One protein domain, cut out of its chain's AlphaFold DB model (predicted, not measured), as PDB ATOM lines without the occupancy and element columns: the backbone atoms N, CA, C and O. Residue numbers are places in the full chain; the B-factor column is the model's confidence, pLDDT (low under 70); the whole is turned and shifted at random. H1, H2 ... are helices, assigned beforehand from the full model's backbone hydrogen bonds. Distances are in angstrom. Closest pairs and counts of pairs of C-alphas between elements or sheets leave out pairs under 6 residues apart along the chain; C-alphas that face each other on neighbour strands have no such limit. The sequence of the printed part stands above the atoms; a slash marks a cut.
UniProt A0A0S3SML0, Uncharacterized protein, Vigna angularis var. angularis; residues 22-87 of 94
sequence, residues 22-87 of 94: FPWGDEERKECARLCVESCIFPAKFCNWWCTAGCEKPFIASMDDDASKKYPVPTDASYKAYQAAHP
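This is residues 22 to 87 of the 94 residues of an uncharacterized protein of Vigna angularis var. angularis (UniProt A0A0S3SML0). Look for a small helical hairpin, H1 and H2 set slantwise side by side, with a third helix, H3, near the beginning of H2 and nearly at right angles to it. Between H2 and H3 a long loop swings out, and its residues 63 to 68 stick out from the body at the other end of the long axis from H3. The printed part has 66 residues with three named helices, in the order H1, H2, H3, and no named strand; the class is all helix, with 34 of the 66 residues in the helices. The whole is compact, with a radius of gyration of the C-alphas of 12.3 A, yet its outline is elongated, with spans of 37 by 23 by 18 A.

Start at Phe 22 and go on to C-alpha 26 at (-21.651, -0.283, 18.384), where H1 begins; it covers residues 26 to 38 and measures 18.4 A from first to last C-alpha. After five residues, find C-alpha 44 at (-26.963, -19.274, 27.235): here H2 begins, residues 44 to 54, 14.8 A long from first to last C-alpha. Residues 55 to 75 hold no named element. H3 then covers residues 76 to 85, 14.2 A from first to last C-alpha, and ends at C-alpha 85 at (-11.375, -22.631, 30.649).

Begin with H1 and H2, which form a helical hairpin, two helices in succession that touch and run opposite ways. Look at Ala 33 and Cys 51, whose C-alphas are the closest of the two helices, 5.0 A apart. H1 touches H2 with residues 32 to 37 alone. Their lines stand at a steep tilt of 39 degrees. Next look at Phe 46 and Tyr 79: their C-alphas, 7.1 A apart, are the closest of H2 and H3, which are close but not clearly touching. The lines of H2 and H3 are about perpendicular, at 81 degrees. H1 and H3 are apart. In the backbones of H1, H2 and H3, every O i to N i+4 pair is within hydrogen-bond range.

The two C-alphas farthest apart, those of Asp 65 and Pro 87, are 39.1 A from each other. The printed part has no cut. The link from H1 to H2 is tight, while the link from H2 to H3 is long, with 21 residues, of which 63 to 68 stand free. Look at the B-factor column for the model's confidence: the mean pLDDT of the printed part is 71.5, and residues 22 to 25, residues 56 to 71 and residue 87 are under 70.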
ATOM      1  N   PHE A  22     -14.531  -0.765   7.344       44.06
ATOM      2  CA  PHE A  22     -15.730  -0.162   7.893       44.06
ATOM      3  C   PHE A  22     -15.772  -0.624   9.350       44.06
ATOM      4  O   PHE A  22     -15.957  -1.822   9.599       44.06
ATOM      5  N   PRO A  23     -15.501   0.261  10.324       53.38
ATOM      6  CA  PRO A  23     -15.632  -0.128  11.708       53.38
ATOM      7  C   PRO A  23     -17.126  -0.354  11.912       53.38
ATOM      8  O   PRO A  23     -17.894   0.602  11.851       53.38
ATOM      9  N   TRP A  24     -17.546  -1.608  12.097       57.22
ATOM     10  CA  TRP A  24     -18.918  -1.891  12.510       57.22
ATOM     11  C   TRP A  24     -19.225  -0.995  13.709       57.22
ATOM     12  O   TRP A  24     -18.437  -0.945  14.661       57.22
ATOM     13  N   GLY A  25     -20.315  -0.236  13.648       63.69
ATOM     14  CA  GLY A  25     -20.744   0.602  14.759       63.69
ATOM     15  C   GLY A  25     -21.064  -0.246  15.994       63.69
ATOM     16  O   GLY A  25     -21.254  -1.461  15.914       63.69
ATOM     17  N   ASP A  26     -21.170   0.388  17.164       73.00
ATOM     18  CA  ASP A  26     -21.651  -0.283  18.384       73.00
ATOM     19  C   ASP A  26     -23.004  -0.985  18.187       73.00
ATOM     20  O   ASP A  26     -23.283  -1.996  18.829       73.00
ATOM     21  N   GLU A  27     -23.833  -0.463  17.288       73.44
ATOM     22  CA  GLU A  27     -25.139  -1.023  16.943       73.44
ATOM     23  C   GLU A  27     -25.023  -2.328  16.140       73.44
ATOM     24  O   GLU A  27     -25.659  -3.322  16.484       73.44
ATOM     25  N   GLU A  28     -24.135  -2.375  15.146       73.62
ATOM     26  CA  GLU A  28     -23.900  -3.568  14.323       73.62
ATOM     27  C   GLU A  28     -23.279  -4.708  15.140       73.62
ATOM     28  O   GLU A  28     -23.658  -5.872  14.990       73.62
ATOM     29  N   ARG A  29     -22.380  -4.381  16.080       73.94
ATOM     30  CA  ARG A  29     -21.824  -5.367  17.022       73.94
ATOM     31  C   ARG A  29     -22.898  -5.966  17.928       73.94
ATOM     32  O   ARG A  29     -22.903  -7.175  18.156       73.94
ATOM     33  N   LYS A  30     -23.815  -5.133  18.432       79.50
ATOM     34  CA  LYS A  30     -24.935  -5.591  19.266       79.50
ATOM     35  C   LYS A  30     -25.886  -6.482  18.484       79.50
ATOM     36  O   LYS A  30     -26.283  -7.519  19.007       79.50
ATOM     37  N   GLU A  31     -26.211  -6.115  17.251       81.50
ATOM     38  CA  GLU A  31     -27.098  -6.919  16.411       81.50
ATOM     39  C   GLU A  31     -26.460  -8.269  16.045       81.50
ATOM     40  O   GLU A  31     -27.114  -9.304  16.148       81.50
ATOM     41  N   CYS A  32     -25.158  -8.294  15.741       79.56
ATOM     42  CA  CYS A  32     -24.401  -9.535  15.545       79.56
ATOM     43  C   CYS A  32     -24.454 -10.445  16.772       79.56
ATOM     44  O   CYS A  32     -24.796 -11.623  16.657       79.56
ATOM     45  N   ALA A  33     -24.152  -9.899  17.954       81.75
ATOM     46  CA  ALA A  33     -24.168 -10.673  19.187       81.75
ATOM     47  C   ALA A  33     -25.579 -11.195  19.490       81.75
ATOM     48  O   ALA A  33     -25.731 -12.357  19.857       81.75
ATOM     49  N   ARG A  34     -26.614 -10.373  19.269       83.81
ATOM     50  CA  ARG A  34     -28.021 -10.746  19.457       83.81
ATOM     51  C   ARG A  34     -28.416 -11.922  18.563       83.81
ATOM     52  O   ARG A  34     -28.857 -12.944  19.081       83.81
ATOM     53  N   LEU A  35     -28.193 -11.814  17.252       81.56
ATOM     54  CA  LEU A  35     -28.530 -12.860  16.278       81.56
ATOM     55  C   LEU A  35     -27.729 -14.149  16.504       81.56
ATOM     56  O   LEU A  35     -28.268 -15.254  16.383       81.56
ATOM     57  N   CYS A  36     -26.454 -14.011  16.875       83.25
ATOM     58  CA  CYS A  36     -25.598 -15.133  17.237       83.25
ATOM     59  C   CYS A  36     -26.133 -15.869  18.472       83.25
ATOM     60  O   CYS A  36     -26.238 -17.092  18.448       83.25
ATOM     61  N   VAL A  37     -26.525 -15.142  19.528       83.81
ATOM     62  CA  VAL A  37     -27.089 -15.741  20.748       83.81
ATOM     63  C   VAL A  37     -28.435 -16.405  20.465       83.81
ATOM     64  O   VAL A  37     -28.650 -17.521  20.930       83.81
ATOM     65  N   GLU A  38     -29.313 -15.775  19.678       83.31
ATOM     66  CA  GLU A  38     -30.612 -16.358  19.298       83.31
ATOM     67  C   GLU A  38     -30.469 -17.657  18.498       83.31
ATOM     68  O   GLU A  38     -31.265 -18.578  18.665       83.31
ATOM     69  N   SER A  39     -29.442 -17.750  17.651       78.69
ATOM     70  CA  SER A  39     -29.179 -18.938  16.829       78.69
ATOM     71  C   SER A  39     -28.327 -19.999  17.541       78.69
ATOM     72  O   SER A  39     -28.053 -21.058  16.974       78.69
ATOM     73  N   CYS A  40     -27.859 -19.731  18.763       81.81
ATOM     74  CA  CYS A  40     -26.915 -20.590  19.463       81.81
ATOM     75  C   CYS A  40     -27.626 -21.725  20.217       81.81
ATOM     76  O   CYS A  40     -28.429 -21.495  21.114       81.81
ATOM     77  N   ILE A  41     -27.277 -22.970  19.880       85.19
ATOM     78  CA  ILE A  41     -27.856 -24.189  20.479       85.19
ATOM     79  C   ILE A  41     -27.233 -24.579  21.837       85.19
ATOM     80  O   ILE A  41     -27.712 -25.486  22.514       85.19
ATOM     81  N   PHE A  42     -26.145 -23.922  22.237       84.88
ATOM     82  CA  PHE A  42     -25.413 -24.211  23.474       84.88
ATOM     83  C   PHE A  42     -26.009 -23.465  24.686       84.88
ATOM     84  O   PHE A  42     -26.904 -22.634  24.531       84.88
ATOM     85  N   PRO A  43     -25.534 -23.714  25.924       84.94
ATOM     86  CA  PRO A  43     -26.023 -22.986  27.090       84.94
ATOM     87  C   PRO A  43     -25.844 -21.470  26.969       84.94
ATOM     88  O   PRO A  43     -24.791 -20.981  26.554       84.94
ATOM     89  N   ALA A  44     -26.855 -20.722  27.422       80.94
ATOM     90  CA  ALA A  44     -26.963 -19.274  27.235       80.94
ATOM     91  C   ALA A  44     -25.727 -18.479  27.691       80.94
ATOM     92  O   ALA A  44     -25.386 -17.467  27.079       80.94
ATOM     93  N   LYS A  45     -25.036 -18.929  28.746       82.19
ATOM     94  CA  LYS A  45     -23.807 -18.286  29.234       82.19
ATOM     95  C   LYS A  45     -22.655 -18.396  28.244       82.19
ATOM     96  O   LYS A  45     -22.032 -17.387  27.925       82.19
ATOM     97  N   PHE A  46     -22.431 -19.596  27.713       84.12
ATOM     98  CA  PHE A  46     -21.427 -19.808  26.681       84.12
ATOM     99  C   PHE A  46     -21.786 -19.043  25.407       84.12
ATOM    100  O   PHE A  46     -20.924 -18.371  24.853       84.12
ATOM    101  N   CYS A  47     -23.051 -19.081  24.979       83.94
ATOM    102  CA  CYS A  47     -23.497 -18.340  23.800       83.94
ATOM    103  C   CYS A  47     -23.251 -16.837  23.951       83.94
ATOM    104  O   CYS A  47     -22.673 -16.229  23.060       83.94
ATOM    105  N   ASN A  48     -23.607 -16.239  25.092       83.50
ATOM    106  CA  ASN A  48     -23.330 -14.823  25.345       83.50
ATOM    107  C   ASN A  48     -21.832 -14.516  25.312       83.50
ATOM    108  O   ASN A  48     -21.421 -13.569  24.646       83.50
ATOM    109  N   TRP A  49     -21.015 -15.320  25.995       82.88
ATOM    110  CA  TRP A  49     -19.567 -15.127  26.030       82.88
ATOM    111  C   TRP A  49     -18.937 -15.238  24.635       82.88
ATOM    112  O   TRP A  49     -18.238 -14.328  24.191       82.88
ATOM    113  N   TRP A  50     -19.242 -16.319  23.912       84.19
ATOM    114  CA  TRP A  50     -18.682 -16.599  22.593       84.19
ATOM    115  C   TRP A  50     -19.147 -15.594  21.542       84.19
ATOM    116  O   TRP A  50     -18.331 -15.085  20.782       84.19
ATOM    117  N   CYS A  51     -20.443 -15.284  21.500       82.50
ATOM    118  CA  CYS A  51     -21.005 -14.362  20.518       82.50
ATOM    119  C   CYS A  51     -20.544 -12.923  20.749       82.50
ATOM    120  O   CYS A  51     -20.243 -12.224  19.786       82.50
ATOM    121  N   THR A  52     -20.424 -12.486  22.008       82.62
ATOM    122  CA  THR A  52     -19.897 -11.148  22.314       82.62
ATOM    123  C   THR A  52     -18.440 -11.029  21.871       82.62
ATOM    124  O   THR A  52     -18.096 -10.089  21.163       82.62
ATOM    125  N   ALA A  53     -17.602 -12.019  22.201       79.88
ATOM    126  CA  ALA A  53     -16.196 -12.034  21.793       79.88
ATOM    127  C   ALA A  53     -16.022 -12.200  20.271       79.88
ATOM    128  O   ALA A  53     -15.158 -11.574  19.658       79.88
ATOM    129  N   GLY A  54     -16.858 -13.030  19.643       76.50
ATOM    130  CA  GLY A  54     -16.827 -13.306  18.209       76.50
ATOM    131  C   GLY A  54     -17.288 -12.128  17.348       76.50
ATOM    132  O   GLY A  54     -16.806 -11.986  16.228       76.50
ATOM    133  N   CYS A  55     -18.170 -11.274  17.874       76.25
ATOM    134  CA  CYS A  55     -18.648 -10.053  17.216       76.25
ATOM    135  C   CYS A  55     -17.841  -8.792  17.601       76.25
ATOM    136  O   CYS A  55     -18.168  -7.696  17.147       76.25
ATOM    137  N   GLU A  56     -16.798  -8.908  18.437       67.38
ATOM    138  CA  GLU A  56     -15.961  -7.772  18.863       67.38
ATOM    139  C   GLU A  56     -14.983  -7.318  17.767       67.38
ATOM    140  O   GLU A  56     -14.643  -6.138  17.668       67.38
ATOM    141  N   LYS A  57     -14.557  -8.244  16.901       57.22
ATOM    142  CA  LYS A  57     -13.739  -7.928  15.726       57.22
ATOM    143  C   LYS A  57     -14.623  -7.909  14.486       57.22
ATOM    144  O   LYS A  57     -15.478  -8.785  14.372       57.22
ATOM    145  N   PRO A  58     -14.407  -6.969  13.545       50.22
ATOM    146  CA  PRO A  58     -15.089  -7.021  12.265       50.22
ATOM    147  C   PRO A  58     -14.742  -8.368  11.639       50.22
ATOM    148  O   PRO A  58     -13.586  -8.628  11.291       50.22
ATOM    149  N   PHE A  59     -15.729  -9.258  11.558       47.91
ATOM    150  CA  PHE A  59     -15.594 -10.402  10.684       47.91
ATOM    151  C   PHE A  59     -15.398  -9.787   9.308       47.91
ATOM    152  O   PHE A  59     -16.152  -8.889   8.921       47.91
ATOM    153  N   ILE A  60     -14.360 -10.207   8.589       45.75
ATOM    154  CA  ILE A  60     -14.266  -9.898   7.169       45.75
ATOM    155  C   ILE A  60     -15.392 -10.722   6.550       45.75
ATOM    156  O   ILE A  60     -15.176 -11.834   6.074       45.75
ATOM    157  N   ALA A  61     -16.623 -10.224   6.674       45.75
ATOM    158  CA  ALA A  61     -17.731 -10.607   5.846       45.75
ATOM    159  C   ALA A  61     -17.223 -10.252   4.459       45.75
ATOM    160  O   ALA A  61     -17.259  -9.104   4.020       45.75
ATOM    161  N   SER A  62     -16.622 -11.253   3.818       39.03
ATOM    162  CA  SER A  62     -16.509 -11.303   2.375       39.03
ATOM    163  C   SER A  62     -17.849 -10.786   1.875       39.03
ATOM    164  O   SER A  62     -18.873 -11.156   2.453       39.03
ATOM    165  N   MET A  63     -17.842  -9.874   0.908       43.31
ATOM    166  CA  MET A  63     -19.042  -9.317   0.279       43.31
ATOM    167  C   MET A  63     -19.793 -10.415  -0.506       43.31
ATOM    168  O   MET A  63     -20.031 -10.308  -1.701       43.31
ATOM    169  N   ASP A  64     -20.084 -11.515   0.171       42.16
ATOM    170  CA  ASP A  64     -20.825 -12.682  -0.220       42.16
ATOM    171  C   ASP A  64     -22.200 -12.478   0.402       42.16
ATOM    172  O   ASP A  64     -22.353 -12.470   1.625       42.16
ATOM    173  N   ASP A  65     -23.194 -12.325  -0.461       46.53
ATOM    174  CA  ASP A  65     -24.626 -12.163  -0.178       46.53
ATOM    175  C   ASP A  65     -25.253 -13.386   0.539       46.53
ATOM    176  O   ASP A  65     -26.464 -13.582   0.559       46.53
ATOM    177  N   ASP A  66     -24.429 -14.251   1.131       46.72
ATOM    178  CA  ASP A  66     -24.861 -15.453   1.815       46.72
ATOM    179  C   ASP A  66     -25.111 -15.143   3.295       46.72
ATOM    180  O   ASP A  66     -24.196 -15.049   4.120       46.72
ATOM    181  N   ALA A  67     -26.390 -14.973   3.634       47.78
ATOM    182  CA  ALA A  67     -26.861 -14.678   4.985       47.78
ATOM    183  C   ALA A  67     -26.378 -15.690   6.048       47.78
ATOM    184  O   ALA A  67     -26.393 -15.361   7.235       47.78
ATOM    185  N   SER A  68     -25.900 -16.880   5.652       50.06
ATOM    186  CA  SER A  68     -25.340 -17.875   6.574       50.06
ATOM    187  C   SER A  68     -23.929 -17.542   7.085       50.06
ATOM    188  O   SER A  68     -23.478 -18.148   8.054       50.06
ATOM    189  N   LYS A  69     -23.238 -16.556   6.491       52.81
ATOM    190  CA  LYS A  69     -21.873 -16.130   6.871       52.81
ATOM    191  C   LYS A  69     -21.834 -14.870   7.750       52.81
ATOM    192  O   LYS A  69     -20.758 -14.339   8.012       52.81
ATOM    193  N   LYS A  70     -22.994 -14.355   8.178       59.75
ATOM    194  CA  LYS A  70     -23.113 -13.003   8.756       59.75
ATOM    195  C   LYS A  70     -22.725 -12.905  10.239       59.75
ATOM    196  O   LYS A  70     -22.506 -11.802  10.731       59.75
ATOM    197  N   TYR A  71     -22.621 -14.031  10.945       65.38
ATOM    198  CA  TYR A  71     -22.267 -14.084  12.366       65.38
ATOM    199  C   TYR A  71     -21.505 -15.374  12.712       65.38
ATOM    200  O   TYR A  71     -21.684 -16.398  12.046       65.38
ATOM    201  N   PRO A  72     -20.635 -15.348  13.739       72.06
ATOM    202  CA  PRO A  72     -19.870 -16.519  14.141       72.06
ATOM    203  C   PRO A  72     -20.793 -17.603  14.703       72.06
ATOM    204  O   PRO A  72     -21.599 -17.346  15.591       72.06
ATOM    205  N   VAL A  73     -20.632 -18.838  14.230       76.94
ATOM    206  CA  VAL A  73     -21.355 -19.993  14.776       76.94
ATOM    207  C   VAL A  73     -20.438 -20.744  15.745       76.94
ATOM    208  O   VAL A  73     -19.372 -21.213  15.334       76.94
ATOM    209  N   PRO A  74     -20.798 -20.859  17.035       75.56
ATOM    210  CA  PRO A  74     -20.040 -21.679  17.969       75.56
ATOM    211  C   PRO A  74     -20.074 -23.156  17.562       75.56
ATOM    212  O   PRO A  74     -21.099 -23.675  17.130       75.56
ATOM    213  N   THR A  75     -18.948 -23.845  17.743       81.50
ATOM    214  CA  THR A  75     -18.820 -25.285  17.470       81.50
ATOM    215  C   THR A  75     -18.700 -26.083  18.766       81.50
ATOM    216  O   THR A  75     -18.379 -25.533  19.821       81.50
ATOM    217  N   ASP A  76     -18.880 -27.403  18.693       80.00
ATOM    218  CA  ASP A  76     -18.680 -28.295  19.845       80.00
ATOM    219  C   ASP A  76     -17.252 -28.193  20.420       80.00
ATOM    220  O   ASP A  76     -17.046 -28.229  21.633       80.00
ATOM    221  N   ALA A  77     -16.258 -27.956  19.556       80.00
ATOM    222  CA  ALA A  77     -14.881 -27.696  19.971       80.00
ATOM    223  C   ALA A  77     -14.756 -26.385  20.767       80.00
ATOM    224  O   ALA A  77     -14.088 -26.360  21.802       80.00
ATOM    225  N   SER A  78     -15.438 -25.319  20.331       79.62
ATOM    226  CA  SER A  78     -15.504 -24.042  21.055       79.62
ATOM    227  C   SER A  78     -16.129 -24.216  22.441       79.62
ATOM    228  O   SER A  78     -15.631 -23.664  23.421       79.62
ATOM    229  N   TYR A  79     -17.184 -25.027  22.543       80.88
ATOM    230  CA  TYR A  79     -17.856 -25.291  23.813       80.88
ATOM    231  C   TYR A  79     -17.015 -26.154  24.766       80.88
ATOM    232  O   TYR A  79     -16.984 -25.907  25.972       80.88
ATOM    233  N   LYS A  80     -16.267 -27.134  24.249       84.19
ATOM    234  CA  LYS A  80     -15.293 -27.903  25.045       84.19
ATOM    235  C   LYS A  80     -14.142 -27.035  25.545       84.19
ATOM    236  O   LYS A  80     -13.743 -27.161  26.699       84.19
ATOM    237  N   ALA A  81     -13.638 -26.129  24.707       83.38
ATOM    238  CA  ALA A  81     -12.620 -25.163  25.111       83.38
ATOM    239  C   ALA A  81     -13.136 -24.224  26.214       83.38
ATOM    240  O   ALA A  81     -12.420 -23.972  27.181       83.38
ATOM    241  N   TYR A  82     -14.392 -23.773  26.117       81.44
ATOM    242  CA  TYR A  82     -15.040 -23.001  27.178       81.44
ATOM    243  C   TYR A  82     -15.115 -23.780  28.488       81.44
ATOM    244  O   TYR A  82     -14.709 -23.262  29.519       81.44
ATOM    245  N   GLN A  83     -15.565 -25.035  28.461       83.00
ATOM    246  CA  GLN A  83     -15.631 -25.865  29.668       83.00
ATOM    247  C   GLN A  83     -14.252 -26.088  30.304       83.00
ATOM    248  O   GLN A  83     -14.127 -26.039  31.524       83.00
ATOM    249  N   ALA A  84     -13.208 -26.275  29.491       83.50
ATOM    250  CA  ALA A  84     -11.837 -26.399  29.986       83.50
ATOM    251  C   ALA A  84     -11.323 -25.099  30.631       83.50
ATOM    252  O   ALA A  84     -10.567 -25.152  31.599       83.50
ATOM    253  N   ALA A  85     -11.735 -23.940  30.111       78.44
ATOM    254  CA  ALA A  85     -11.375 -22.631  30.649       78.44
ATOM    255  C   ALA A  85     -12.274 -22.178  31.823       78.44
ATOM    256  O   ALA A  85     -11.850 -21.346  32.621       78.44
ATOM    257  N   HIS A  86     -13.484 -22.735  31.951       79.06
ATOM    258  CA  HIS A  86     -14.492 -22.398  32.966       79.06
ATOM    259  C   HIS A  86     -14.953 -23.649  33.752       79.06
ATOM    260  O   HIS A  86     -16.145 -23.978  33.757       79.06
ATOM    261  N   PRO A  87     -14.041 -24.363  34.444       65.81
ATOM    262  CA  PRO A  87     -14.367 -25.624  35.116       65.81
ATOM    263  C   PRO A  87     -15.388 -25.466  36.256       65.81
ATOM    264  O   PRO A  87     -16.182 -26.372  36.494       65.81
TER     265      PRO A  87